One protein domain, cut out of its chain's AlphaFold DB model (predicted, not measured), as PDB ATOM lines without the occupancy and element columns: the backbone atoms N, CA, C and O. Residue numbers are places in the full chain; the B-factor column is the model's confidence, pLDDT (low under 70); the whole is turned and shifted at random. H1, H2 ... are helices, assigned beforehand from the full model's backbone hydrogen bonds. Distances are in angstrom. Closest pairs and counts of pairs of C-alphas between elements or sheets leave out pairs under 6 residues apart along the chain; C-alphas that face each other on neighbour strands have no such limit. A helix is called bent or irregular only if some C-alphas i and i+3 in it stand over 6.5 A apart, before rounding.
ATOM      1  N   LYS A  66      12.898  26.795 -19.780       62.03
ATOM      2  CA  LYS A  66      12.308  25.587 -20.375       62.03
ATOM      3  C   LYS A  66      10.896  25.838 -20.907       62.03
ATOM      4  O   LYS A  66       9.918  25.339 -20.359       62.03
ATOM      5  N   ARG A  67      10.773  26.645 -21.964       64.25
ATOM      6  CA  ARG A  67       9.472  26.900 -22.622       64.25
ATOM      7  C   ARG A  67       9.375  26.423 -24.071       64.25
ATOM      8  O   ARG A  67       8.316  26.552 -24.674       64.25
ATOM      9  N   LEU A  68      10.463  25.914 -24.651       65.94
ATOM     10  CA  LEU A  68      10.463  25.454 -26.039       65.94
ATOM     11  C   LEU A  68      10.161  23.957 -26.109       65.94
ATOM     12  O   LEU A  68      10.941  23.146 -25.620       65.94
ATOM     13  N   SER A  69       9.049  23.623 -26.763       77.50
ATOM     14  CA  SER A  69       8.676  22.249 -27.095       77.50
ATOM     15  C   SER A  69       9.655  21.662 -28.125       77.50
ATOM     16  O   SER A  69      10.099  22.364 -29.043       77.50
ATOM     17  N   TRP A  70       9.998  20.379 -27.996       77.94
ATOM     18  CA  TRP A  70      10.923  19.691 -28.903       77.94
ATOM     19  C   TRP A  70      10.530  19.749 -30.401       77.94
ATOM     20  O   TRP A  70      11.436  19.995 -31.205       77.94
ATOM     21  N   PRO A  71       9.248  19.619 -30.831       81.19
ATOM     22  CA  PRO A  71       8.864  19.769 -32.238       81.19
ATOM     23  C   PRO A  71       9.149  21.169 -32.775       81.19
ATOM     24  O   PRO A  71       9.548  21.326 -33.925       81.19
ATOM     25  N   LEU A  72       8.987  22.195 -31.940       80.44
ATOM     26  CA  LEU A  72       9.223  23.578 -32.331       80.44
ATOM     27  C   LEU A  72      10.716  23.833 -32.553       80.44
ATOM     28  O   LEU A  72      11.096  24.428 -33.559       80.44
ATOM     29  N   VAL A  73      11.570  23.321 -31.660       82.12
ATOM     30  CA  VAL A  73      13.033  23.361 -31.829       82.12
ATOM     31  C   VAL A  73      13.453  22.616 -33.097       82.12
ATOM     32  O   VAL A  73      14.277  23.125 -33.857       82.12
ATOM     33  N   ALA A  74      12.887  21.430 -33.339       83.56
ATOM     34  CA  ALA A  74      13.185  20.638 -34.526       83.56
ATOM     35  C   ALA A  74      12.795  21.385 -35.812       83.56
ATOM     36  O   ALA A  74      13.619  21.505 -36.716       83.56
ATOM     37  N   GLY A  75      11.584  21.952 -35.861       82.81
ATOM     38  CA  GLY A  75      11.119  22.773 -36.978       82.81
ATOM     39  C   GLY A  75      12.036  23.965 -37.244       82.81
ATOM     40  O   GLY A  75      12.460  24.155 -38.379       82.81
ATOM     41  N   LEU A  76      12.425  24.695 -36.194       83.31
ATOM     42  CA  LEU A  76      13.341  25.836 -36.285       83.31
ATOM     43  C   LEU A  76      14.694  25.438 -36.890       83.31
ATOM     44  O   LEU A  76      15.199  26.098 -37.799       83.31
ATOM     45  N   MET A  77      15.290  24.350 -36.397       86.81
ATOM     46  CA  MET A  77      16.574  23.861 -36.905       86.81
ATOM     47  C   MET A  77      16.462  23.414 -38.367       86.81
ATOM     48  O   MET A  77      17.339  23.730 -39.166       86.81
ATOM     49  N   ILE A  78      15.376  22.730 -38.739       85.88
ATOM     50  CA  ILE A  78      15.135  22.308 -40.125       85.88
ATOM     51  C   ILE A  78      15.014  23.528 -41.039       85.88
ATOM     52  O   ILE A  78      15.680  23.577 -42.072       85.88
ATOM     53  N   THR A  79      14.212  24.526 -40.665       86.69
ATOM     54  CA  THR A  79      14.003  25.726 -41.491       86.69
ATOM     55  C   THR A  79      15.294  26.512 -41.688       86.69
ATOM     56  O   THR A  79      15.560  27.003 -42.783       86.69
ATOM     57  N   GLU A  80      16.141  26.557 -40.662       86.06
ATOM     58  CA  GLU A  80      17.443  27.211 -40.727       86.06
ATOM     59  C   GLU A  80      18.434  26.455 -41.631       86.06
ATOM     60  O   GLU A  80      19.085  27.048 -42.494       86.06
ATOM     61  N   VAL A  81      18.501  25.125 -41.509       86.62
ATOM     62  CA  VAL A  81      19.338  24.283 -42.381       86.62
ATOM     63  C   VAL A  81      18.888  24.391 -43.841       86.62
ATOM     64  O   VAL A  81      19.724  24.553 -44.732       86.62
ATOM     65  N   VAL A  82      17.575  24.359 -44.092       85.12
ATOM     66  CA  VAL A  82      16.997  24.527 -45.434       85.12
ATOM     67  C   VAL A  82      17.308  25.913 -45.997       85.12
ATOM     68  O   VAL A  82      17.662  26.015 -47.167       85.12
ATOM     69  N   SER A  83      17.247  26.965 -45.176       85.25
ATOM     70  CA  SER A  83      17.568  28.337 -45.589       85.25
ATOM     71  C   SER A  83      18.990  28.468 -46.125       85.25
ATOM     72  O   SER A  83      19.195  28.940 -47.245       85.25
ATOM     73  N   ASN A  84      19.981  28.003 -45.363       85.31
ATOM     74  CA  ASN A  84      21.382  28.062 -45.793       85.31
ATOM     75  C   ASN A  84      21.648  27.130 -46.986       85.31
ATOM     76  O   ASN A  84      22.432  27.465 -47.880       85.31
ATOM     77  N   GLY A  85      20.956  25.988 -47.027       83.00
ATOM     78  CA  GLY A  85      21.001  25.055 -48.145       83.00
ATOM     79  C   GLY A  85      20.472  25.667 -49.444       83.00
ATOM     80  O   GLY A  85      21.137  25.577 -50.470       83.00
ATOM     81  N   LEU A  86      19.332  26.359 -49.419       82.31
ATOM     82  CA  LEU A  86      18.727  26.967 -50.612       82.31
ATOM     83  C   LEU A  86      19.686  27.941 -51.322       82.31
ATOM     84  O   LEU A  86      19.753  27.970 -52.551       82.31
ATOM     85  N   LEU A  87      20.462  28.698 -50.542       83.31
ATOM     86  CA  LEU A  87      21.399  29.708 -51.040       83.31
ATOM     87  C   LEU A  87      22.700  29.119 -51.620       83.31
ATOM     88  O   LEU A  87      23.328  29.754 -52.469       83.31
ATOM     89  N   THR A  88      23.122  27.929 -51.175       83.69
ATOM     90  CA  THR A  88      24.465  27.366 -51.458       83.69
ATOM     91  C   THR A  88      24.463  26.021 -52.183       83.69
ATOM     92  O   THR A  88      25.426  25.686 -52.878       83.69
ATOM     93  N   LEU A  89      23.404  25.223 -52.042       82.75
ATOM     94  CA  LEU A  89      23.335  23.885 -52.625       82.75
ATOM     95  C   LEU A  89      23.360  23.914 -54.156       82.75
ATOM     96  O   LEU A  89      24.127  23.134 -54.717       82.75
ATOM     97  N   PRO A  90      22.617  24.795 -54.861       81.81
ATOM     98  CA  PRO A  90      22.622  24.752 -56.321       81.81
ATOM     99  C   PRO A  90      23.988  25.102 -56.924       81.81
ATOM    100  O   PRO A  90      24.399  24.473 -57.893       81.81
ATOM    101  N   SER A  91      24.735  26.039 -56.328       77.00
ATOM    102  CA  SER A  91      26.089  26.370 -56.793       77.00
ATOM    103  C   SER A  91      27.089  25.246 -56.508       77.00
ATOM    104  O   SER A  91      27.940  24.945 -57.344       77.00
ATOM    105  N   SER A  92      26.945  24.555 -55.375       79.56
ATOM    106  CA  SER A  92      27.768  23.383 -55.043       79.56
ATOM    107  C   SER A  92      27.492  22.204 -55.986       79.56
ATOM    108  O   SER A  92      28.423  21.552 -56.462       79.56
ATOM    109  N   LEU A  93      26.219  21.953 -56.310       77.38
ATOM    110  CA  LEU A  93      25.816  20.924 -57.274       77.38
ATOM    111  C   LEU A  93      26.253  21.269 -58.700       77.38
ATOM    112  O   LEU A  93      26.642  20.367 -59.437       77.38
ATOM    113  N   ALA A  94      26.258  22.549 -59.079       73.12
ATOM    114  CA  ALA A  94      26.829  22.976 -60.353       73.12
ATOM    115  C   ALA A  94      28.336  22.663 -60.418       73.12
ATOM    116  O   ALA A  94      28.816  22.125 -61.412       73.12
ATOM    117  N   ALA A  95      29.097  22.903 -59.347       72.38
ATOM    118  CA  ALA A  95      30.534  22.610 -59.321       72.38
ATOM    119  C   ALA A  95      30.866  21.101 -59.371       72.38
ATOM    120  O   ALA A  95      31.821  20.700 -60.040       72.38
ATOM    121  N   VAL A  96      30.082  20.253 -58.698       74.00
ATOM    122  CA  VAL A  96      30.363  18.804 -58.584       74.00
ATOM    123  C   VAL A  96      29.680  17.972 -59.681       74.00
ATOM    124  O   VAL A  96      30.196  16.924 -60.068       74.00
ATOM    125  N   GLY A  97      28.552  18.448 -60.211       75.00
ATOM    126  CA  GLY A  97      27.642  17.699 -61.076       75.00
ATOM    127  C   GLY A  97      26.455  17.125 -60.293       75.00
ATOM    128  O   GLY A  97      26.566  16.801 -59.108       75.00
ATOM    129  N   THR A 154      28.235  32.026 -37.743       93.19
ATOM    130  CA  THR A 154      26.939  31.788 -38.392       93.19
ATOM    131  C   THR A 154      26.078  33.050 -38.395       93.19
ATOM    132  O   THR A 154      25.517  33.394 -39.435       93.19
ATOM    133  N   THR A 155      26.067  33.814 -37.296       95.38
ATOM    134  CA  THR A 155      25.420  35.139 -37.250       95.38
ATOM    135  C   THR A 155      26.002  36.063 -38.325       95.38
ATOM    136  O   THR A 155      25.254  36.693 -39.070       95.38
ATOM    137  N   GLY A 156      27.331  36.107 -38.468       94.88
ATOM    138  CA  GLY A 156      28.003  36.897 -39.507       94.88
ATOM    139  C   GLY A 156      27.610  36.467 -40.925       94.88
ATOM    140  O   GLY A 156      27.340  37.314 -41.777       94.88
ATOM    141  N   SER A 157      27.494  35.158 -41.168       93.69
ATOM    142  CA  SER A 157      27.066  34.604 -42.462       93.69
ATOM    143  C   SER A 157      25.649  35.019 -42.850       93.69
ATOM    144  O   SER A 157      25.393  35.365 -44.004       93.69
ATOM    145  N   GLN A 158      24.745  35.096 -41.877       94.19
ATOM    146  CA  GLN A 158      23.379  35.539 -42.120       94.19
ATOM    147  C   GLN A 158      23.265  37.058 -42.208       94.19
ATOM    148  O   GLN A 158      22.445  37.549 -42.980       94.19
ATOM    149  N   ILE A 159      24.115  37.815 -41.505       95.62
ATOM    150  CA  ILE A 159      24.239  39.263 -41.721       95.62
ATOM    151  C   ILE A 159      24.693  39.541 -43.159       95.62
ATOM    152  O   ILE A 159      24.132  40.422 -43.810       95.62
ATOM    153  N   LEU A 160      25.641  38.763 -43.695       93.56
ATOM    154  CA  LEU A 160      26.035  38.851 -45.106       93.56
ATOM    155  C   LEU A 160      24.910  38.471 -46.069       93.56
ATOM    156  O   LEU A 160      24.709  39.160 -47.071       93.56
ATOM    157  N   ALA A 161      24.162  37.406 -45.780       92.81
ATOM    158  CA  ALA A 161      22.998  37.036 -46.584       92.81
ATOM    159  C   ALA A 161      21.928  38.143 -46.563       92.81
ATOM    160  O   ALA A 161      21.380  38.493 -47.609       92.81
ATOM    161  N   GLY A 162      21.681  38.746 -45.397       93.75
ATOM    162  CA  GLY A 162      20.785  39.889 -45.224       93.75
ATOM    163  C   GLY A 162      21.270  41.135 -45.967       93.75
ATOM    164  O   GLY A 162      20.477  41.794 -46.637       93.75
ATOM    165  N   GLN A 163      22.574  41.424 -45.938       94.25
ATOM    166  CA  GLN A 163      23.192  42.484 -46.741       94.25
ATOM    167  C   GLN A 163      22.931  42.265 -48.233       94.25
ATOM    168  O   GLN A 163      22.556  43.203 -48.939       94.25
ATOM    169  N   LEU A 164      23.140  41.040 -48.717       91.25
ATOM    170  CA  LEU A 164      22.929  40.701 -50.118       91.25
ATOM    171  C   LEU A 164      21.454  40.856 -50.504       91.25
ATOM    172  O   LEU A 164      21.161  41.521 -51.499       91.25
ATOM    173  N   ALA A 165      20.544  40.339 -49.677       93.12
ATOM    174  CA  ALA A 165      19.108  40.518 -49.855       93.12
ATOM    175  C   ALA A 165      18.763  42.008 -49.972       93.12
ATOM    176  O   ALA A 165      18.230  42.451 -50.988       93.12
ATOM    177  N   LEU A 166      19.167  42.820 -48.992       93.31
ATOM    178  CA  LEU A 166      18.912  44.259 -48.999       93.31
ATOM    179  C   LEU A 166      19.532  44.970 -50.208       93.31
ATOM    180  O   LEU A 166      18.924  45.896 -50.741       93.31
ATOM    181  N   SER A 167      20.710  44.551 -50.672       92.38
ATOM    182  CA  SER A 167      21.357  45.154 -51.845       92.38
ATOM    183  C   SER A 167      20.576  44.907 -53.138       92.38
ATOM    184  O   SER A 167      20.442  45.815 -53.959       92.38
ATOM    185  N   ILE A 168      19.975  43.723 -53.272       90.75
ATOM    186  CA  ILE A 168      19.150  43.340 -54.424       90.75
ATOM    187  C   ILE A 168      17.786  44.034 -54.368       90.75
ATOM    188  O   ILE A 168      17.323  44.561 -55.382       90.75
ATOM    189  N   LEU A 169      17.165  44.099 -53.184       91.88
ATOM    190  CA  LEU A 169      15.897  44.811 -52.992       91.88
ATOM    191  C   LEU A 169      16.035  46.327 -53.208       91.88
ATOM    192  O   LEU A 169      15.132  46.947 -53.762       91.88
ATOM    193  N   SER A 170      17.154  46.922 -52.788       91.75
ATOM    194  CA  SER A 170      17.395  48.369 -52.891       91.75
ATOM    195  C   SER A 170      18.057  48.810 -54.198       91.75
ATOM    196  O   SER A 170      18.346  49.996 -54.337       91.75
ATOM    197  N   GLU A 171      18.308  47.898 -55.144       89.00
ATOM    198  CA  GLU A 171      18.996  48.186 -56.416       89.00
ATOM    199  C   GLU A 171      20.366  48.860 -56.218       89.00
ATOM    200  O   GLU A 171      20.748  49.762 -56.960       89.00
ATOM    201  N   ASN A 172      21.112  48.437 -55.191       86.62
ATOM    202  CA  ASN A 172      22.427  48.982 -54.825       86.62
ATOM    203  C   ASN A 172      22.456  50.502 -54.547       86.62
ATOM    204  O   ASN A 172      23.493  51.140 -54.722       86.62
ATOM    205  N   ARG A 173      21.351  51.094 -54.070       85.75
ATOM    206  CA  ARG A 173      21.295  52.535 -53.732       85.75
ATOM    207  C   ARG A 173      22.228  52.947 -52.591       85.75
ATOM    208  O   ARG A 173      22.658  54.095 -52.543       85.75
ATOM    209  N   LEU A 174      22.511  52.036 -51.660       91.06
ATOM    210  CA  LEU A 174      23.398  52.262 -50.517       91.06
ATOM    211  C   LEU A 174      24.655  51.402 -50.630       91.06
ATOM    212  O   LEU A 174      24.644  50.333 -51.244       91.06
ATOM    213  N   CYS A 175      25.741  51.841 -49.988       90.94
ATOM    214  CA  CYS A 175      26.955  51.037 -49.941       90.94
ATOM    215  C   CYS A 175      26.711  49.736 -49.153       90.94
ATOM    216  O   CYS A 175      25.971  49.712 -48.164       90.94
ATOM    217  N   ARG A 176      27.344  48.640 -49.592       88.25
ATOM    218  CA  ARG A 176      27.109  47.296 -49.035       88.25
ATOM    219  C   ARG A 176      27.379  47.230 -47.530       88.25
ATOM    220  O   ARG A 176      26.590  46.640 -46.804       88.25
ATOM    221  N   ILE A 177      28.412  47.925 -47.052       92.06
ATOM    222  CA  ILE A 177      28.754  47.990 -45.623       92.06
ATOM    223  C   ILE A 177      27.630  48.658 -44.816       92.06
ATOM    224  O   ILE A 177      27.271  48.168 -43.747       92.06
ATOM    225  N   THR A 178      27.019  49.734 -45.329       93.00
ATOM    226  CA  THR A 178      25.873  50.380 -44.667       93.00
ATOM    227  C   THR A 178      24.675  49.440 -44.596       93.00
ATOM    228  O   THR A 178      24.032  49.367 -43.553       93.00
ATOM    229  N   LEU A 179      24.391  48.683 -45.660       93.75
ATOM    230  CA  LEU A 179      23.296  47.707 -45.661       93.75
ATOM    231  C   LEU A 179      23.529  46.576 -44.649       93.75
ATOM    232  O   LEU A 179      22.605  46.223 -43.915       93.75
ATOM    233  N   ALA A 180      24.759  46.061 -44.547       93.81
ATOM    234  CA  ALA A 180      25.120  45.113 -43.494       93.81
ATOM    235  C   ALA A 180      24.971  45.730 -42.101       93.81
ATOM    236  O   ALA A 180      24.479  45.063 -41.197       93.81
ATOM    237  N   GLY A 181      25.344  47.001 -41.930       94.62
ATOM    238  CA  GLY A 181      25.194  47.724 -40.668       94.62
ATOM    239  C   GLY A 181      23.730  47.862 -40.252       94.62
ATOM    240  O   GLY A 181      23.389  47.546 -39.116       94.62
ATOM    241  N   ILE A 182      22.847  48.255 -41.175       95.00
ATOM    242  CA  ILE A 182      21.399  48.359 -40.927       95.00
ATOM    243  C   ILE A 182      20.832  46.999 -40.499       95.00
ATOM    244  O   ILE A 182      20.119  46.915 -39.497       95.00
ATOM    245  N   PHE A 183      21.181  45.927 -41.216       95.88
ATOM    246  CA  PHE A 183      20.719  44.581 -40.880       95.88
ATOM    247  C   PHE A 183      21.281  44.098 -39.535       95.88
ATOM    248  O   PHE A 183      20.534  43.593 -38.701       95.88
ATOM    249  N   ALA A 184      22.571  44.319 -39.273       96.00
ATOM    250  CA  ALA A 184      23.214  43.965 -38.011       96.00
ATOM    251  C   ALA A 184      22.612  44.724 -36.818       96.00
ATOM    252  O   ALA A 184      22.441  44.136 -35.751       96.00
ATOM    253  N   VAL A 185      22.254  46.003 -36.976       95.44
ATOM    254  CA  VAL A 185      21.555  46.779 -35.937       95.44
ATOM    255  C   VAL A 185      20.159  46.210 -35.688       95.44
ATOM    256  O   VAL A 185      19.763  46.053 -34.535       95.44
ATOM    257  N   ALA A 186      19.427  45.834 -36.736       94.19
ATOM    258  CA  ALA A 186      18.126  45.196 -36.567       94.19
ATOM    259  C   ALA A 186      18.251  43.859 -35.801       94.19
ATOM    260  O   ALA A 186      17.487  43.607 -34.866       94.19
ATOM    261  N   VAL A 187      19.233  43.022 -36.159       94.19
ATOM    262  CA  VAL A 187      19.515  41.736 -35.490       94.19
ATOM    263  C   VAL A 187      19.897  41.947 -34.025       94.19
ATOM    264  O   VAL A 187      19.400  41.239 -33.145       94.19
ATOM    265  N   MET A 188      20.721  42.959 -33.743       93.19
ATOM    266  CA  MET A 188      21.082  43.367 -32.384       93.19
ATOM    267  C   MET A 188      19.838  43.669 -31.543       93.19
ATOM    268  O   MET A 188      19.694  43.155 -30.434       93.19
ATOM    269  N   LEU A 189      18.920  44.479 -32.084       91.75
ATOM    270  CA  LEU A 189      17.706  44.893 -31.382       91.75
ATOM    271  C   LEU A 189      16.798  43.705 -31.053       91.75
ATOM    272  O   LEU A 189      16.284  43.614 -29.937       91.75
ATOM    273  N   ALA A 190      16.646  42.763 -31.986       88.88
ATOM    274  CA  ALA A 190      15.885  41.540 -31.740       88.88
ATOM    275  C   ALA A 190      16.558  40.619 -30.708       88.88
ATOM    276  O   ALA A 190      15.865  39.970 -29.919       88.88
ATOM    277  N   SER A 191      17.892  40.608 -30.663       89.06
ATOM    278  CA  SER A 191      18.678  39.759 -29.760       89.06
ATOM    279  C   SER A 191      18.618  40.212 -28.293       89.06
ATOM    280  O   SER A 191      18.833  39.396 -27.392       89.06
ATOM    281  N   PHE A 192      18.282  41.482 -28.013       86.06
ATOM    282  CA  PHE A 192      18.217  42.015 -26.641       86.06
ATOM    283  C   PHE A 192      17.164  41.344 -25.754       86.06
ATOM    284  O   PHE A 192      17.293  41.372 -24.527       86.06
ATOM    285  N   ARG A 193      16.134  40.713 -26.332       81.75
ATOM    286  CA  ARG A 193      15.094  40.002 -25.572       81.75
ATOM    287  C   ARG A 193      15.709  38.790 -24.863       81.75
ATOM    288  O   ARG A 193      15.943  37.757 -25.474       81.75
ATOM    289  N   ARG A 194      15.954  38.914 -23.550       72.31
ATOM    290  CA  ARG A 194      16.561  37.864 -22.704       72.31
ATOM    291  C   ARG A 194      15.703  36.596 -22.586       72.31
ATOM    292  O   ARG A 194      16.247  35.517 -22.368       72.31
ATOM    293  N   THR A 195      14.382  36.715 -22.732       65.44
ATOM    294  CA  THR A 195      13.448  35.584 -22.720       65.44
ATOM    295  C   THR A 195      12.848  35.385 -24.109       65.44
ATOM    296  O   THR A 195      12.295  36.302 -24.715       65.44
ATOM    297  N   LEU A 196      12.973  34.168 -24.637       62.81
ATOM    298  CA  LEU A 196      12.474  33.769 -25.956       62.81
ATOM    299  C   LEU A 196      10.974  33.425 -25.917       62.81
ATOM    300  O   LEU A 196      10.515  32.559 -26.657       62.81
ATOM    301  N   ASP A 197      10.199  34.099 -25.063       61.91
ATOM    302  CA  ASP A 197       8.801  33.744 -24.769       61.91
ATOM    303  C   ASP A 197       7.874  33.871 -26.002       61.91
ATOM    304  O   ASP A 197       6.806  33.275 -26.031       61.91
ATOM    305  N   GLY A 198       8.297  34.600 -27.047       63.19
ATOM    306  CA  GLY A 198       7.591  34.730 -28.334       63.19
ATOM    307  C   GLY A 198       8.295  34.075 -29.529       63.19
ATOM    308  O   GLY A 198       7.860  34.253 -30.667       63.19
ATOM    309  N   LEU A 199       9.391  33.340 -29.303       65.81
ATOM    310  CA  LEU A 199      10.202  32.783 -30.390       65.81
ATOM    311  C   LEU A 199       9.448  31.709 -31.184       65.81
ATOM    312  O   LEU A 199       9.701  31.545 -32.372       65.81
ATOM    313  N   GLY A 200       8.492  31.020 -30.558       69.75
ATOM    314  CA  GLY A 200       7.703  29.992 -31.230       69.75
ATOM    315  C   GLY A 200       6.904  30.511 -32.422       69.75
ATOM    316  O   GLY A 200       7.028  29.985 -33.524       69.75
ATOM    317  N   PHE A 201       6.154  31.597 -32.230       76.69
ATOM    318  CA  PHE A 201       5.397  32.234 -33.309       76.69
ATOM    319  C   PHE A 201       6.324  32.796 -34.394       76.69
ATOM    320  O   PHE A 201       6.086  32.612 -35.587       76.69
ATOM    321  N   LEU A 202       7.421  33.431 -33.972       77.00
ATOM    322  CA  LEU A 202       8.388  34.022 -34.887       77.00
ATOM    323  C   LEU A 202       9.076  32.950 -35.750       77.00
ATOM    324  O   LEU A 202       9.225  33.140 -36.952       77.00
ATOM    325  N   SER A 203       9.409  31.794 -35.173       77.94
ATOM    326  CA  SER A 203       9.998  30.665 -35.897       77.94
ATOM    327  C   SER A 203       9.047  30.062 -36.926       77.94
ATOM    328  O   SER A 203       9.500  29.690 -38.005       77.94
ATOM    329  N   ILE A 204       7.750  29.958 -36.622       82.69
ATOM    330  CA  ILE A 204       6.759  29.456 -37.586       82.69
ATOM    331  C   ILE A 204       6.659  30.422 -38.769       82.69
ATOM    332  O   ILE A 204       6.686  29.989 -39.919       82.69
ATOM    333  N   ALA A 205       6.617  31.731 -38.499       84.94
ATOM    334  CA  ALA A 205       6.600  32.748 -39.545       84.94
ATOM    335  C   ALA A 205       7.863  32.691 -40.424       84.94
ATOM    336  O   ALA A 205       7.746  32.669 -41.649       84.94
ATOM    337  N   GLY A 206       9.057  32.598 -39.823       86.50
ATOM    338  CA  GLY A 206      10.320  32.433 -40.555       86.50
ATOM    339  C   GLY A 206      10.355  31.155 -41.395       86.50
ATOM    340  O   GLY A 206      10.699  31.198 -42.578       86.50
ATOM    341  N   GLY A 207       9.897  30.043 -40.817       85.38
ATOM    342  CA  GLY A 207       9.808  28.751 -41.486       85.38
ATOM    343  C   GLY A 207       8.892  28.753 -42.706       85.38
ATOM    344  O   GLY A 207       9.280  28.283 -43.774       85.38
ATOM    345  N   LEU A 208       7.698  29.337 -42.588       89.69
ATOM    346  CA  LEU A 208       6.799  29.504 -43.733       89.69
ATOM    347  C   LEU A 208       7.434  30.406 -44.796       89.69
ATOM    348  O   LEU A 208       7.412  30.069 -45.978       89.69
ATOM    349  N   SER A 209       8.058  31.507 -44.375       92.50
ATOM    350  CA  SER A 209       8.712  32.466 -45.268       92.50
ATOM    351  C   SER A 209       9.779  31.806 -46.147       92.50
ATOM    352  O   SER A 209       9.779  32.004 -47.362       92.50
ATOM    353  N   ILE A 210      10.649  30.968 -45.567       90.88
ATOM    354  CA  ILE A 210      11.700  30.288 -46.337       90.88
ATOM    355  C   ILE A 210      11.145  29.187 -47.247       90.88
ATOM    356  O   ILE A 210      11.641  29.014 -48.361       90.88
ATOM    357  N   VAL A 211      10.089  28.480 -46.831       87.62
ATOM    358  CA  VAL A 211       9.415  27.490 -47.687       87.62
ATOM    359  C   VAL A 211       8.792  28.174 -48.904       87.62
ATOM    360  O   VAL A 211       9.015  27.730 -50.032       87.62
ATOM    361  N   PHE A 212       8.089  29.295 -48.710       90.81
ATOM    362  CA  PHE A 212       7.559  30.094 -49.818       90.81
ATOM    363  C   PHE A 212       8.675  30.648 -50.710       90.81
ATOM    364  O   PHE A 212       8.561  30.563 -51.932       90.81
ATOM    365  N   ALA A 213       9.774  31.144 -50.132       89.56
ATOM    366  CA  ALA A 213      10.937  31.597 -50.896       89.56
ATOM    367  C   ALA A 213      11.528  30.473 -51.763       89.56
ATOM    368  O   ALA A 213      11.852  30.701 -52.927       89.56
ATOM    369  N   GLY A 214      11.615  29.253 -51.223       84.38
ATOM    370  CA  GLY A 214      12.053  28.067 -51.955       84.38
ATOM    371  C   GLY A 214      11.137  27.745 -53.134       84.38
ATOM    372  O   GLY A 214      11.619  27.629 -54.257       84.38
ATOM    373  N   ILE A 215       9.821  27.676 -52.913       85.62
ATOM    374  CA  ILE A 215       8.833  27.401 -53.975       85.62
ATOM    375  C   ILE A 215       8.904  28.461 -55.081       85.62
ATOM    376  O   ILE A 215       8.948  28.119 -56.262       85.62
ATOM    377  N   VAL A 216       8.966  29.744 -54.712       86.50
ATOM    378  CA  VAL A 216       9.101  30.852 -55.671       86.50
ATOM    379  C   VAL A 216      10.433  30.777 -56.418       86.50
ATOM    380  O   VAL A 216      10.471  31.029 -57.620       86.50
ATOM    381  N   GLY A 217      11.515  30.381 -55.747       82.56
ATOM    382  CA  GLY A 217      12.815  30.159 -56.377       82.56
ATOM    383  C   GLY A 217      12.788  29.020 -57.394       82.56
ATOM    384  O   GLY A 217      13.307  29.174 -58.496       82.56
ATOM    385  N   LEU A 218      12.120  27.908 -57.074       81.62
ATOM    386  CA  LEU A 218      11.923  26.802 -58.015       81.62
ATOM    387  C   LEU A 218      11.072  27.234 -59.218       81.62
ATOM    388  O   LEU A 218      11.430  26.937 -60.356       81.62
ATOM    389  N   ALA A 219       9.981  27.968 -58.983       77.00
ATOM    390  CA  ALA A 219       9.131  28.484 -60.054       77.00
ATOM    391  C   ALA A 219       9.890  29.460 -60.970       77.00
ATOM    392  O   ALA A 219       9.807  29.352 -62.192       77.00
ATOM    393  N   GLY A 220      10.681  30.368 -60.391       73.75
ATOM    394  CA  GLY A 220      11.496  31.321 -61.143       73.75
ATOM    395  C   GLY A 220      12.607  30.660 -61.958       73.75
ATOM    396  O   GLY A 220      12.865  31.084 -63.083       73.75
ATOM    397  N   ALA A 221      13.219  29.593 -61.437       74.19
ATOM    398  CA  ALA A 221      14.175  28.784 -62.190       74.19
ATOM    399  C   ALA A 221      13.503  28.028 -63.353       74.19
ATOM    400  O   ALA A 221      14.078  27.934 -64.435       74.19
ATOM    401  N   GLY A 222      12.278  27.527 -63.161       68.25
ATOM    402  CA  GLY A 222      11.513  26.847 -64.211       68.25
ATOM    403  C   GLY A 222      10.977  27.781 -65.305       68.25
ATOM    404  O   GLY A 222      10.861  27.369 -66.456       68.25
ATOM    405  N   ALA A 223      10.673  29.037 -64.968       68.44
ATOM    406  CA  ALA A 223      10.118  30.018 -65.904       68.44
ATOM    407  C   ALA A 223      11.149  30.588 -66.897       68.44
ATOM    408  O   ALA A 223      10.764  31.111 -67.941       68.44
ATOM    409  N   ALA A 224      12.444  30.503 -66.585       62.03
ATOM    410  CA  ALA A 224      13.533  30.968 -67.441       62.03
ATOM    411  C   ALA A 224      14.535  29.824 -67.687       62.03
ATOM    412  O   ALA A 224      15.622  29.832 -67.103       62.03
ATOM    413  N   PRO A 225      14.180  28.816 -68.509       57.19
ATOM    414  CA  PRO A 225      15.076  27.704 -68.790       57.19
ATOM    415  C   PRO A 225      16.351  28.213 -69.474       57.19
ATOM    416  O   PRO A 225      16.301  28.854 -70.525       57.19
ATOM    417  N   VAL A 226      17.502  27.915 -68.873       58.12
ATOM    418  CA  VAL A 226      18.806  28.040 -69.535       58.12
ATOM    419  C   VAL A 226      18.840  27.123 -70.761       58.12
ATOM    420  O   VAL A 226      18.281  26.024 -70.737       58.12
ATOM    421  N   GLN A 227      19.459  27.589 -71.850       47.19
ATOM    422  CA  GLN A 227      19.517  26.849 -73.112       47.19
ATOM    423  C   GLN A 227      20.115  25.440 -72.881       47.19
ATOM    424  O   GLN A 227      21.037  25.317 -72.074       47.19
ATOM    425  N   PRO A 228      19.635  24.374 -73.560       45.28
ATOM    426  CA  PRO A 228      19.910  22.971 -73.197       45.28
ATOM    427  C   PRO A 228      21.369  22.467 -73.315       45.28
ATOM    428  O   PRO A 228      21.582  21.257 -73.317       45.28
ATOM    429  N   GLY A 229      22.371  23.342 -73.429       48.62
ATOM    430  CA  GLY A 229      23.783  22.978 -73.596       48.62
ATOM    431  C   GLY A 229      24.600  22.825 -72.304       48.62
ATOM    432  O   GLY A 229      25.588  22.098 -72.319       48.62
ATOM    433  N   ASP A 230      24.194  23.441 -71.184       51.69
ATOM    434  CA  ASP A 230      25.060  23.580 -69.989       51.69
ATOM    435  C   ASP A 230      24.628  22.778 -68.750       51.69
ATOM    436  O   ASP A 230      25.279  22.834 -67.700       51.69
ATOM    437  N   ILE A 231      23.569  21.966 -68.839       52.56
ATOM    438  CA  ILE A 231      23.212  21.052 -67.746       52.56
ATOM    439  C   ILE A 231      24.160  19.852 -67.810       52.56
ATOM    440  O   ILE A 231      23.883  18.841 -68.455       52.56
ATOM    441  N   GLN A 232      25.307  19.954 -67.140       51.66
ATOM    442  CA  GLN A 232      26.251  18.842 -67.030       51.66
ATOM    443  C   GLN A 232      25.704  17.781 -66.063       51.66
ATOM    444  O   GLN A 232      25.989  17.771 -64.865       51.66
ATOM    445  N   ILE A 233      24.877  16.884 -66.611       51.84
ATOM    446  CA  ILE A 233      24.205  15.783 -65.900       51.84
ATOM    447  C   ILE A 233      25.230  14.822 -65.273       51.84
ATOM    448  O   ILE A 233      24.992  14.279 -64.193       51.84
ATOM    449  N   ALA A 234      26.400  14.667 -65.895       42.50
ATOM    450  CA  ALA A 234      27.490  13.858 -65.378       42.50
ATOM    451  C   ALA A 234      28.840  14.513 -65.683       42.50
ATOM    452  O   ALA A 234      29.323  14.496 -66.811       42.50
ATOM    453  N   VAL A 235      29.470  15.061 -64.649       52.53
ATOM    454  CA  VAL A 235      30.919  15.259 -64.639       52.53
ATOM    455  C   VAL A 235      31.473  13.985 -64.022       52.53
ATOM    456  O   VAL A 235      31.057  13.616 -62.923       52.53
ATOM    457  N   ALA A 236      32.339  13.264 -64.732       41.00
ATOM    458  CA  ALA A 236      33.030  12.114 -64.160       41.00
ATOM    459  C   ALA A 236      33.986  12.625 -63.069       41.00
ATOM    460  O   ALA A 236      35.102  13.066 -63.349       41.00
ATOM    461  N   SER A 237      33.498  12.650 -61.832       46.44
ATOM    462  CA  SER A 237      34.200  13.204 -60.676       46.44
ATOM    463  C   SER A 237      34.889  12.080 -59.900       46.44
ATOM    464  O   SER A 237      34.355  11.578 -58.917       46.44
ATOM    465  N   ASP A 238      36.073  11.682 -60.358       47.66
ATOM    466  CA  ASP A 238      37.085  11.051 -59.514       47.66
ATOM    467  C   ASP A 238      37.622  12.105 -58.520       47.66
ATOM    468  O   ASP A 238      37.545  13.308 -58.790       47.66
ATOM    469  N   PHE A 239      38.189  11.710 -57.372       44.53
ATOM    470  CA  PHE A 239      38.688  12.672 -56.360       44.53
ATOM    471  C   PHE A 239      39.654  13.716 -56.964       44.53
ATOM    472  O   PHE A 239      39.629  14.897 -56.613       44.53
ATOM    473  N   THR A 240      40.440  13.297 -57.957       42.03
ATOM    474  CA  THR A 240      41.356  14.146 -58.724       42.03
ATOM    475  C   THR A 240      40.628  15.083 -59.696       42.03
ATOM    476  O   THR A 240      41.031  16.234 -59.835       42.03
ATOM    477  N   SER A 241      39.534  14.663 -60.343       44.28
ATOM    478  CA  SER A 241      38.780  15.529 -61.264       44.28
ATOM    479  C   SER A 241      37.823  16.486 -60.552       44.28
ATOM    480  O   SER A 241      37.553  17.549 -61.100       44.28
ATOM    481  N   ALA A 242      37.404  16.198 -59.314       44.09
ATOM    482  CA  ALA A 242      36.751  17.174 -58.432       44.09
ATOM    483  C   ALA A 242      37.717  18.290 -57.972       44.09
ATOM    484  O   ALA A 242      37.314  19.434 -57.773       44.09
ATOM    485  N   PHE A 243      39.008  17.972 -57.829       43.47
ATOM    486  CA  PHE A 243      40.054  18.959 -57.545       43.47
ATOM    487  C   PHE A 243      40.439  19.768 -58.799       43.47
ATOM    488  O   PHE A 243      40.664  20.972 -58.722       43.47
ATOM    489  N   ILE A 244      40.465  19.127 -59.973       42.47
ATOM    490  CA  ILE A 244      40.748  19.777 -61.265       42.47
ATOM    491  C   ILE A 244      39.547  20.605 -61.753       42.47
ATOM    492  O   ILE A 244      39.748  21.671 -62.332       42.47
ATOM    493  N   SER A 245      38.302  20.197 -61.480       43.62
ATOM    494  CA  SER A 245      37.112  20.988 -61.822       43.62
ATOM    495  C   SER A 245      37.113  22.339 -61.112       43.62
ATOM    496  O   SER A 245      36.804  23.351 -61.728       43.62
ATOM    497  N   TYR A 246      37.566  22.382 -59.858       41.69
ATOM    498  CA  TYR A 246      37.760  23.625 -59.114       41.69
ATOM    499  C   TYR A 246      38.763  24.586 -59.786       41.69
ATOM    500  O   TYR A 246      38.643  25.799 -59.634       41.69
ATOM    501  N   TRP A 247      39.727  24.067 -60.558       37.50
ATOM    502  CA  TRP A 247      40.716  24.882 -61.274       37.50
ATOM    503  C   TRP A 247      40.266  25.296 -62.683       37.50
ATOM    504  O   TRP A 247      40.640  26.366 -63.151       37.50
ATOM    505  N   TYR A 248      39.469  24.467 -63.364       35.28
ATOM    506  CA  TYR A 248      39.141  24.654 -64.786       35.28
ATOM    507  C   TYR A 248      37.707  25.104 -65.071       35.28
ATOM    508  O   TYR A 248      37.406  25.462 -66.207       35.28
ATOM    509  N   ILE A 249      36.810  25.075 -64.086       45.03
ATOM    510  CA  ILE A 249      35.381  25.216 -64.347       45.03
ATOM    511  C   ILE A 249      34.860  26.523 -63.760       45.03
ATOM    512  O   ILE A 249      34.404  26.593 -62.620       45.03
ATOM    513  N   GLY A 250      34.855  27.551 -64.606       47.41
ATOM    514  CA  GLY A 250      33.805  28.556 -64.545       47.41
ATOM    515  C   GLY A 250      32.497  27.876 -64.936       47.41
ATOM    516  O   GLY A 250      32.303  27.532 -66.096       47.41
ATOM    517  N   ARG A 251      31.640  27.588 -63.956       46.00
ATOM    518  CA  ARG A 251      30.254  27.182 -64.204       46.00
ATOM    519  C   ARG A 251      29.370  28.327 -63.769       46.00
ATOM    520  O   ARG A 251      29.457  28.760 -62.621       46.00
ATOM    521  N   ASP A 252      28.546  28.799 -64.691       54.28
ATOM    522  CA  ASP A 252      27.778  30.039 -64.589       54.28
ATOM    523  C   ASP A 252      26.572  29.922 -63.641       54.28
ATOM    524  O   ASP A 252      25.423  30.151 -64.010       54.28
ATOM    525  N   VAL A 253      26.827  29.568 -62.379       57.47
ATOM    526  CA  VAL A 253      25.887  29.753 -61.273       57.47
ATOM    527  C   VAL A 253      26.534  30.710 -60.288       57.47
ATOM    528  O   VAL A 253      27.417  30.350 -59.503       57.47
ATOM    529  N   THR A 254      26.080  31.960 -60.337       68.56
ATOM    530  CA  THR A 254      26.472  32.974 -59.360       68.56
ATOM    531  C   THR A 254      26.142  32.488 -57.954       68.56
ATOM    532  O   THR A 254      25.180  31.754 -57.724       68.56
ATOM    533  N   SER A 255      26.998  32.847 -57.008       70.50
ATOM    534  CA  SER A 255      26.899  32.404 -55.628       70.50
ATOM    535  C   SER A 255      26.635  33.590 -54.709       70.50
ATOM    536  O   SER A 255      27.461  34.506 -54.696       70.50
ATOM    537  N   PRO A 256      25.567  33.571 -53.891       79.38
ATOM    538  CA  PRO A 256      24.506  32.555 -53.757       79.38
ATOM    539  C   PRO A 256      23.703  32.260 -55.029       79.38
ATOM    540  O   PRO A 256      23.437  33.167 -55.812       79.38
ATOM    541  N   SER A 257      23.250  31.013 -55.180       76.38
ATOM    542  CA  SER A 257      22.537  30.493 -56.367       76.38
ATOM    543  C   SER A 257      21.369  31.366 -56.828       76.38
ATOM    544  O   SER A 257      21.143  31.549 -58.023       76.38
ATOM    545  N   VAL A 258      20.655  31.941 -55.862       79.81
ATOM    546  CA  VAL A 258      19.491  32.812 -56.044       79.81
ATOM    547  C   VAL A 258      19.790  34.102 -56.815       79.81
ATOM    548  O   VAL A 258      18.871  34.734 -57.338       79.81
ATOM    549  N   MET A 259      21.061  34.495 -56.917       82.69
ATOM    550  CA  MET A 259      21.497  35.614 -57.756       82.69
ATOM    551  C   MET A 259      21.489  35.273 -59.250       82.69
ATOM    552  O   MET A 259      21.490  36.182 -60.072       82.69
ATOM    553  N   SER A 260      21.445  33.984 -59.605       79.25
ATOM    554  CA  SER A 260      21.440  33.529 -61.002       79.25
ATOM    555  C   SER A 260      20.045  33.575 -61.630       79.25
ATOM    556  O   SER A 260      19.909  33.411 -62.838       79.25
ATOM    557  N   LEU A 261      18.995  33.772 -60.823       78.12
ATOM    558  CA  LEU A 261      17.636  33.939 -61.332       78.12
ATOM    559  C   LEU A 261      17.474  35.308 -62.002       78.12
ATOM    560  O   LEU A 261      18.152  36.273 -61.653       78.12
ATOM    561  N   SER A 262      16.494  35.414 -62.907       81.06
ATOM    562  CA  SER A 262      16.094  36.708 -63.475       81.06
ATOM    563  C   SER A 262      15.791  37.732 -62.359       81.06
ATOM    564  O   SER A 262      15.251  37.349 -61.311       81.06
ATOM    565  N   PRO A 263      16.110  39.031 -62.550       86.00
ATOM    566  CA  PRO A 263      16.088  40.034 -61.481       86.00
ATOM    567  C   PRO A 263      14.773  40.120 -60.696       86.00
ATOM    568  O   PRO A 263      14.794  40.360 -59.489       86.00
ATOM    569  N   LEU A 264      13.630  39.903 -61.356       88.69
ATOM    570  CA  LEU A 264      12.316  39.910 -60.706       88.69
ATOM    571  C   LEU A 264      12.175  38.751 -59.712       88.69
ATOM    572  O   LEU A 264      11.802  38.962 -58.559       88.69
ATOM    573  N   TRP A 265      12.528  37.538 -60.136       85.56
ATOM    574  CA  TRP A 265      12.451  36.345 -59.296       85.56
ATOM    575  C   TRP A 265      13.464  36.395 -58.154       85.56
ATOM    576  O   TRP A 265      13.114  36.072 -57.021       85.56
ATOM    577  N   SER A 266      14.682  36.883 -58.411       87.44
ATOM    578  CA  SER A 266      15.697  37.055 -57.365       87.44
ATOM    579  C   SER A 266      15.231  38.027 -56.269       87.44
ATOM    580  O   SER A 266      15.317  37.702 -55.082       87.44
ATOM    581  N   LYS A 267      14.641  39.175 -56.644       92.56
ATOM    582  CA  LYS A 267      14.060  40.142 -55.690       92.56
ATOM    583  C   LYS A 267      12.952  39.518 -54.832       92.56
ATOM    584  O   LYS A 267      12.941  39.732 -53.620       92.56
ATOM    585  N   LEU A 268      12.052  38.734 -55.433       91.62
ATOM    586  CA  LEU A 268      10.974  38.051 -54.704       91.62
ATOM    587  C   LEU A 268      11.516  37.007 -53.718       91.62
ATOM    588  O   LEU A 268      11.119  37.006 -52.553       91.62
ATOM    589  N   VAL A 269      12.450  36.157 -54.155       90.19
ATOM    590  CA  VAL A 269      13.047  35.109 -53.310       90.19
ATOM    591  C   VAL A 269      13.798  35.720 -52.130       90.19
ATOM    592  O   VAL A 269      13.584  35.303 -50.994       90.19
ATOM    593  N   PHE A 270      14.630  36.739 -52.361       92.12
ATOM    594  CA  PHE A 270      15.344  37.412 -51.276       92.12
ATOM    595  C   PHE A 270      14.413  38.182 -50.338       92.12
ATOM    596  O   PHE A 270      14.651  38.180 -49.132       92.12
ATOM    597  N   GLY A 271      13.342  38.794 -50.856       93.19
ATOM    598  CA  GLY A 271      12.323  39.447 -50.032       93.19
ATOM    599  C   GLY A 271      11.618  38.466 -49.094       93.19
ATOM    600  O   GLY A 271      11.467  38.752 -47.908       93.19
ATOM    601  N   LEU A 272      11.259  37.282 -49.599       92.75
ATOM    602  CA  LEU A 272      10.644  36.210 -48.812       92.75
ATOM    603  C   LEU A 272      11.641  35.485 -47.896       92.75
ATOM    604  O   LEU A 272      11.250  34.978 -46.852       92.75
ATOM    605  N   ALA A 273      12.929  35.432 -48.229       91.75
ATOM    606  CA  ALA A 273      13.937  34.827 -47.356       91.75
ATOM    607  C   ALA A 273      14.332  35.743 -46.179       91.75
ATOM    608  O   ALA A 273      14.738  35.250 -45.126       91.75
ATOM    609  N   LEU A 274      14.195  37.068 -46.333       92.88
ATOM    610  CA  LEU A 274      14.667  38.076 -45.374       92.88
ATOM    611  C   LEU A 274      14.153  37.863 -43.935       92.88
ATOM    612  O   LEU A 274      14.984  37.903 -43.023       92.88
ATOM    613  N   PRO A 275      12.859  37.567 -43.682       92.38
ATOM    614  CA  PRO A 275      12.379  37.281 -42.332       92.38
ATOM    615  C   PRO A 275      13.103  36.098 -41.684       92.38
ATOM    616  O   PRO A 275      13.514  36.199 -40.531       92.38
ATOM    617  N   ASN A 276      13.324  35.003 -42.420       92.31
ATOM    618  CA  ASN A 276      14.041  33.850 -41.883       92.31
ATOM    619  C   ASN A 276      15.512  34.182 -41.594       92.31
ATOM    620  O   ASN A 276      15.997  33.871 -40.512       92.31
ATOM    621  N   LEU A 277      16.193  34.881 -42.512       92.94
ATOM    622  CA  LEU A 277      17.581  35.322 -42.312       92.94
ATOM    623  C   LEU A 277      17.728  36.202 -41.064       92.94
ATOM    624  O   LEU A 277      18.699  36.081 -40.319       92.94
ATOM    625  N   PHE A 278      16.750  37.071 -40.818       92.81
ATOM    626  CA  PHE A 278      16.713  37.929 -39.639       92.81
ATOM    627  C   PHE A 278      16.525  37.131 -38.343       92.81
ATOM    628  O   PHE A 278      17.229  37.358 -37.355       92.81
ATOM    629  N   ILE A 279      15.586  36.182 -38.347       90.12
ATOM    630  CA  ILE A 279      15.281  35.338 -37.186       90.12
ATOM    631  C   ILE A 279      16.461  34.427 -36.866       90.12
ATOM    632  O   ILE A 279      16.863  34.354 -35.704       90.12
ATOM    633  N   GLY A 280      17.037  33.787 -37.882       90.94
ATOM    634  CA  GLY A 280      18.231  32.967 -37.748       90.94
ATOM    635  C   GLY A 280      19.387  33.757 -37.133       90.94
ATOM    636  O   GLY A 280      19.978  33.305 -36.149       90.94
ATOM    637  N   ALA A 281      19.639  34.980 -37.621       93.38
ATOM    638  CA  ALA A 281      20.764  35.794 -37.147       93.38
ATOM    639  C   ALA A 281      20.579  36.202 -35.687       93.38
ATOM    640  O   ALA A 281      21.500  36.091 -34.873       93.38
ATOM    641  N   SER A 282      19.359  36.604 -35.333       91.62
ATOM    642  CA  SER A 282      18.995  36.911 -33.950       91.62
ATOM    643  C   SER A 282      19.145  35.685 -33.047       91.62
ATOM    644  O   SER A 282      19.674  35.783 -31.940       91.62
ATOM    645  N   LEU A 283      18.753  34.503 -33.530       89.81
ATOM    646  CA  LEU A 283      18.831  33.269 -32.761       89.81
ATOM    647  C   LEU A 283      20.273  32.859 -32.465       89.81
ATOM    648  O   LEU A 283      20.581  32.554 -31.312       89.81
ATOM    649  N   TYR A 284      21.167  32.881 -33.452       91.88
ATOM    650  CA  TYR A 284      22.569  32.530 -33.221       91.88
ATOM    651  C   TYR A 284      23.281  33.546 -32.320       91.88
ATOM    652  O   TYR A 284      23.985  33.136 -31.390       91.88
ATOM    653  N   SER A 285      23.031  34.845 -32.502       93.38
ATOM    654  CA  SER A 285      23.558  35.903 -31.628       93.38
ATOM    655  C   SER A 285      23.065  35.751 -30.183       93.38
ATOM    656  O   SER A 285      23.842  35.809 -29.217       93.38
ATOM    657  N   HIS A 286      21.772  35.461 -30.018       91.06
ATOM    658  CA  HIS A 286      21.161  35.196 -28.721       91.06
ATOM    659  C   HIS A 286      21.737  33.930 -28.069       91.06
ATOM    660  O   HIS A 286      22.058  33.948 -26.880       91.06
ATOM    661  N   VAL A 287      21.917  32.839 -28.822       89.25
ATOM    662  CA  VAL A 287      22.516  31.589 -28.324       89.25
ATOM    663  C   VAL A 287      23.964  31.814 -27.886       89.25
ATOM    664  O   VAL A 287      24.323  31.393 -26.786       89.25
ATOM    665  N   ALA A 288      24.776  32.522 -28.677       92.31
ATOM    666  CA  ALA A 288      26.152  32.869 -28.310       92.31
ATOM    667  C   ALA A 288      26.193  33.635 -26.975       92.31
ATOM    668  O   ALA A 288      26.902  33.244 -26.042       92.31
ATOM    669  N   SER A 289      25.356  34.667 -26.852       92.12
ATOM    670  CA  SER A 289      25.250  35.500 -25.650       92.12
ATOM    671  C   SER A 289      24.765  34.698 -24.437       92.12
ATOM    672  O   SER A 289      25.345  34.782 -23.354       92.12
ATOM    673  N   LYS A 290      23.749  33.845 -24.618       88.94
ATOM    674  CA  LYS A 290      23.189  32.982 -23.569       88.94
ATOM    675  C   LYS A 290      24.191  31.944 -23.069       88.94
ATOM    676  O   LYS A 290      24.279  31.724 -21.860       88.94
ATOM    677  N   LEU A 291      24.979  31.342 -23.958       87.56
ATOM    678  CA  LEU A 291      26.011  30.370 -23.587       87.56
ATOM    679  C   LEU A 291      27.127  30.987 -22.736       87.56
ATOM    680  O   LEU A 291      27.663  30.296 -21.863       87.56
ATOM    681  N   VAL A 292      27.471  32.257 -22.962       89.25
ATOM    682  CA  VAL A 292      28.425  32.995 -22.118       89.25
ATOM    683  C   VAL A 292      27.762  33.445 -20.815       89.25
ATOM    684  O   VAL A 292      28.324  33.243 -19.741       89.25
ATOM    685  N   PHE A 293      26.535  33.966 -20.879       88.50
ATOM    686  CA  PHE A 293      25.786  34.430 -19.709       88.50
ATOM    687  C   PHE A 293      25.591  33.323 -18.661       88.50
ATOM    688  O   PHE A 293      25.875  33.528 -17.480       88.50
ATOM    689  N   ILE A 294      25.182  32.123 -19.090       84.44
ATOM    690  CA  ILE A 294      25.009  30.962 -18.200       84.44
ATOM    691  C   ILE A 294      26.343  30.537 -17.579       84.44
ATOM    692  O   ILE A 294      26.368  30.106 -16.430       84.44
ATOM    693  N   ARG A 295      27.458  30.662 -18.309       82.31
ATOM    694  CA  ARG A 295      28.792  30.345 -17.775       82.31
ATOM    695  C   ARG A 295      29.229  31.335 -16.702       82.31
ATOM    696  O   ARG A 295      29.731  30.897 -15.673       82.31
ATOM    697  N   LEU A 296      29.013  32.631 -16.928       84.94
ATOM    698  CA  LEU A 296      29.386  33.688 -15.984       84.94
ATOM    699  C   LEU A 296      28.556  33.637 -14.697       84.94
ATOM    700  O   LEU A 296      29.101  33.798 -13.609       84.94
ATOM    701  N   PHE A 297      27.252  33.386 -14.810       83.50
ATOM    702  CA  PHE A 297      26.317  33.464 -13.683       83.50
ATOM    703  C   PHE A 297      25.863  32.108 -13.141       83.50
ATOM    704  O   PHE A 297      24.889  32.047 -12.384       83.50
ATOM    705  N   ARG A 298      26.551  31.015 -13.493       75.38
ATOM    706  CA  ARG A 298      26.195  29.659 -13.056       75.38
ATOM    707  C   ARG A 298      26.066  29.596 -11.529       75.38
ATOM    708  O   ARG A 298      26.984  30.011 -10.832       75.38
ATOM    709  N   GLN A 299      24.955  29.046 -11.027       70.50
ATOM    710  CA  GLN A 299      24.634  28.952  -9.587       70.50
ATOM    711  C   GLN A 299      24.421  30.309  -8.874       70.50
ATOM    712  O   GLN A 299      24.486  30.382  -7.649       70.50
ATOM    713  N   THR A 300      24.144  31.395  -9.606       80.50
ATOM    714  CA  THR A 300      23.837  32.712  -9.013       80.50
ATOM    715  C   THR A 300      22.377  33.120  -9.223       80.50
ATOM    716  O   THR A 300      21.718  32.703 -10.177       80.50
ATOM    717  N   LYS A 301      21.874  34.019  -8.364       75.62
ATOM    718  CA  LYS A 301      20.500  34.554  -8.444       75.62
ATOM    719  C   LYS A 301      20.225  35.320  -9.750       75.62
ATOM    720  O   LYS A 301      19.072  35.426 -10.160       75.62
ATOM    721  N   HIS A 302      21.266  35.822 -10.423       77.56
ATOM    722  CA  HIS A 302      21.165  36.654 -11.631       77.56
ATOM    723  C   HIS A 302      20.627  35.917 -12.865       77.56
ATOM    724  O   HIS A 302      20.146  36.571 -13.794       77.56
ATOM    725  N   ILE A 303      20.686  34.578 -12.868       74.75
ATOM    726  CA  ILE A 303      20.090  33.749 -13.923       74.75
ATOM    727  C   ILE A 303      18.563  33.846 -13.870       74.75
ATOM    728  O   ILE A 303      17.924  34.071 -14.885       74.75
TER     729      ILE A 303
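What this domain is: This is residues 66 to 97 and 154 to 303 of the 605 residues of the protein "Aa_trans domain-containing protein" of Xylaria flabelliformis (UniProt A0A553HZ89). This is an elongated helical body with the long, bent H7 as its core; H2 and H4 pack on H7, H1 packs along H4, and H3 covers H2 and H7b. H5 sits at one end, touching residues 95 to 96 of H1, and residues 295 to 301 stick out. The printed part has 182 residues with seven named helices, H1 to H7 in order, and no named strand: all helix. It is only just loose, close to compact, with a radius of gyration of the C-alphas of 19.3 A and spans of 66 by 40 by 32 A.

How they stand to each other: Start with H1, residues 70 to 96, which touches H4, residues 199 to 223, at a shallow tilt of 27 degrees; the closest C-alphas, Thr 79 and Gly 207, are 5.2 A apart. H7, residues 263 to 296, was assigned as one helix by its hydrogen bonds but is bent: C-alphas 272 and 275 are 6.8 A apart, giving arms H7a, 263 to 272, and H7b, 275 to 296. H2, residues 154 to 169, H4, H7a and H7b form a bundle, a group of helices gathered together. H2 touches H7b, closest at C-alphas Thr 155 and Ala 281, 4.7 A. H3, residues 176 to 191, touches H2, closest at C-alphas Gln 163 and Ala 180, 4.6 A. H6, residues 257 to 260, touches H1, closest at C-alphas Ser 91 and Ser 257, 5.5 A. Every O i to N i+4 pair is within hydrogen-bond range in H2, H3, H4 and H7a, against 20 of 23 in H1, 17 of 18 in H7b and 4 of 6 in H5, residues 239 to 248; H6 is too short for such a pair.

Where its parts are: Find C-alpha 70 at (10.923, 19.691, -28.903); H1 runs 35.5 A from there, irregular, with C-alphas 87 and 90 7.3 A apart. H4 spans 35.6 A; H7b, 31.6 A, ends at C-alpha 296, (29.386, 33.688, -15.984).

The domain as a whole: Residues 98 to 153 are not printed, and C-alphas 97 and 154 are 26.7 A apart across the cut. The link from H4 to H5 is long, and pLDDT is under 70 at residues 66 to 68, 195 to 200 and 222 to 254.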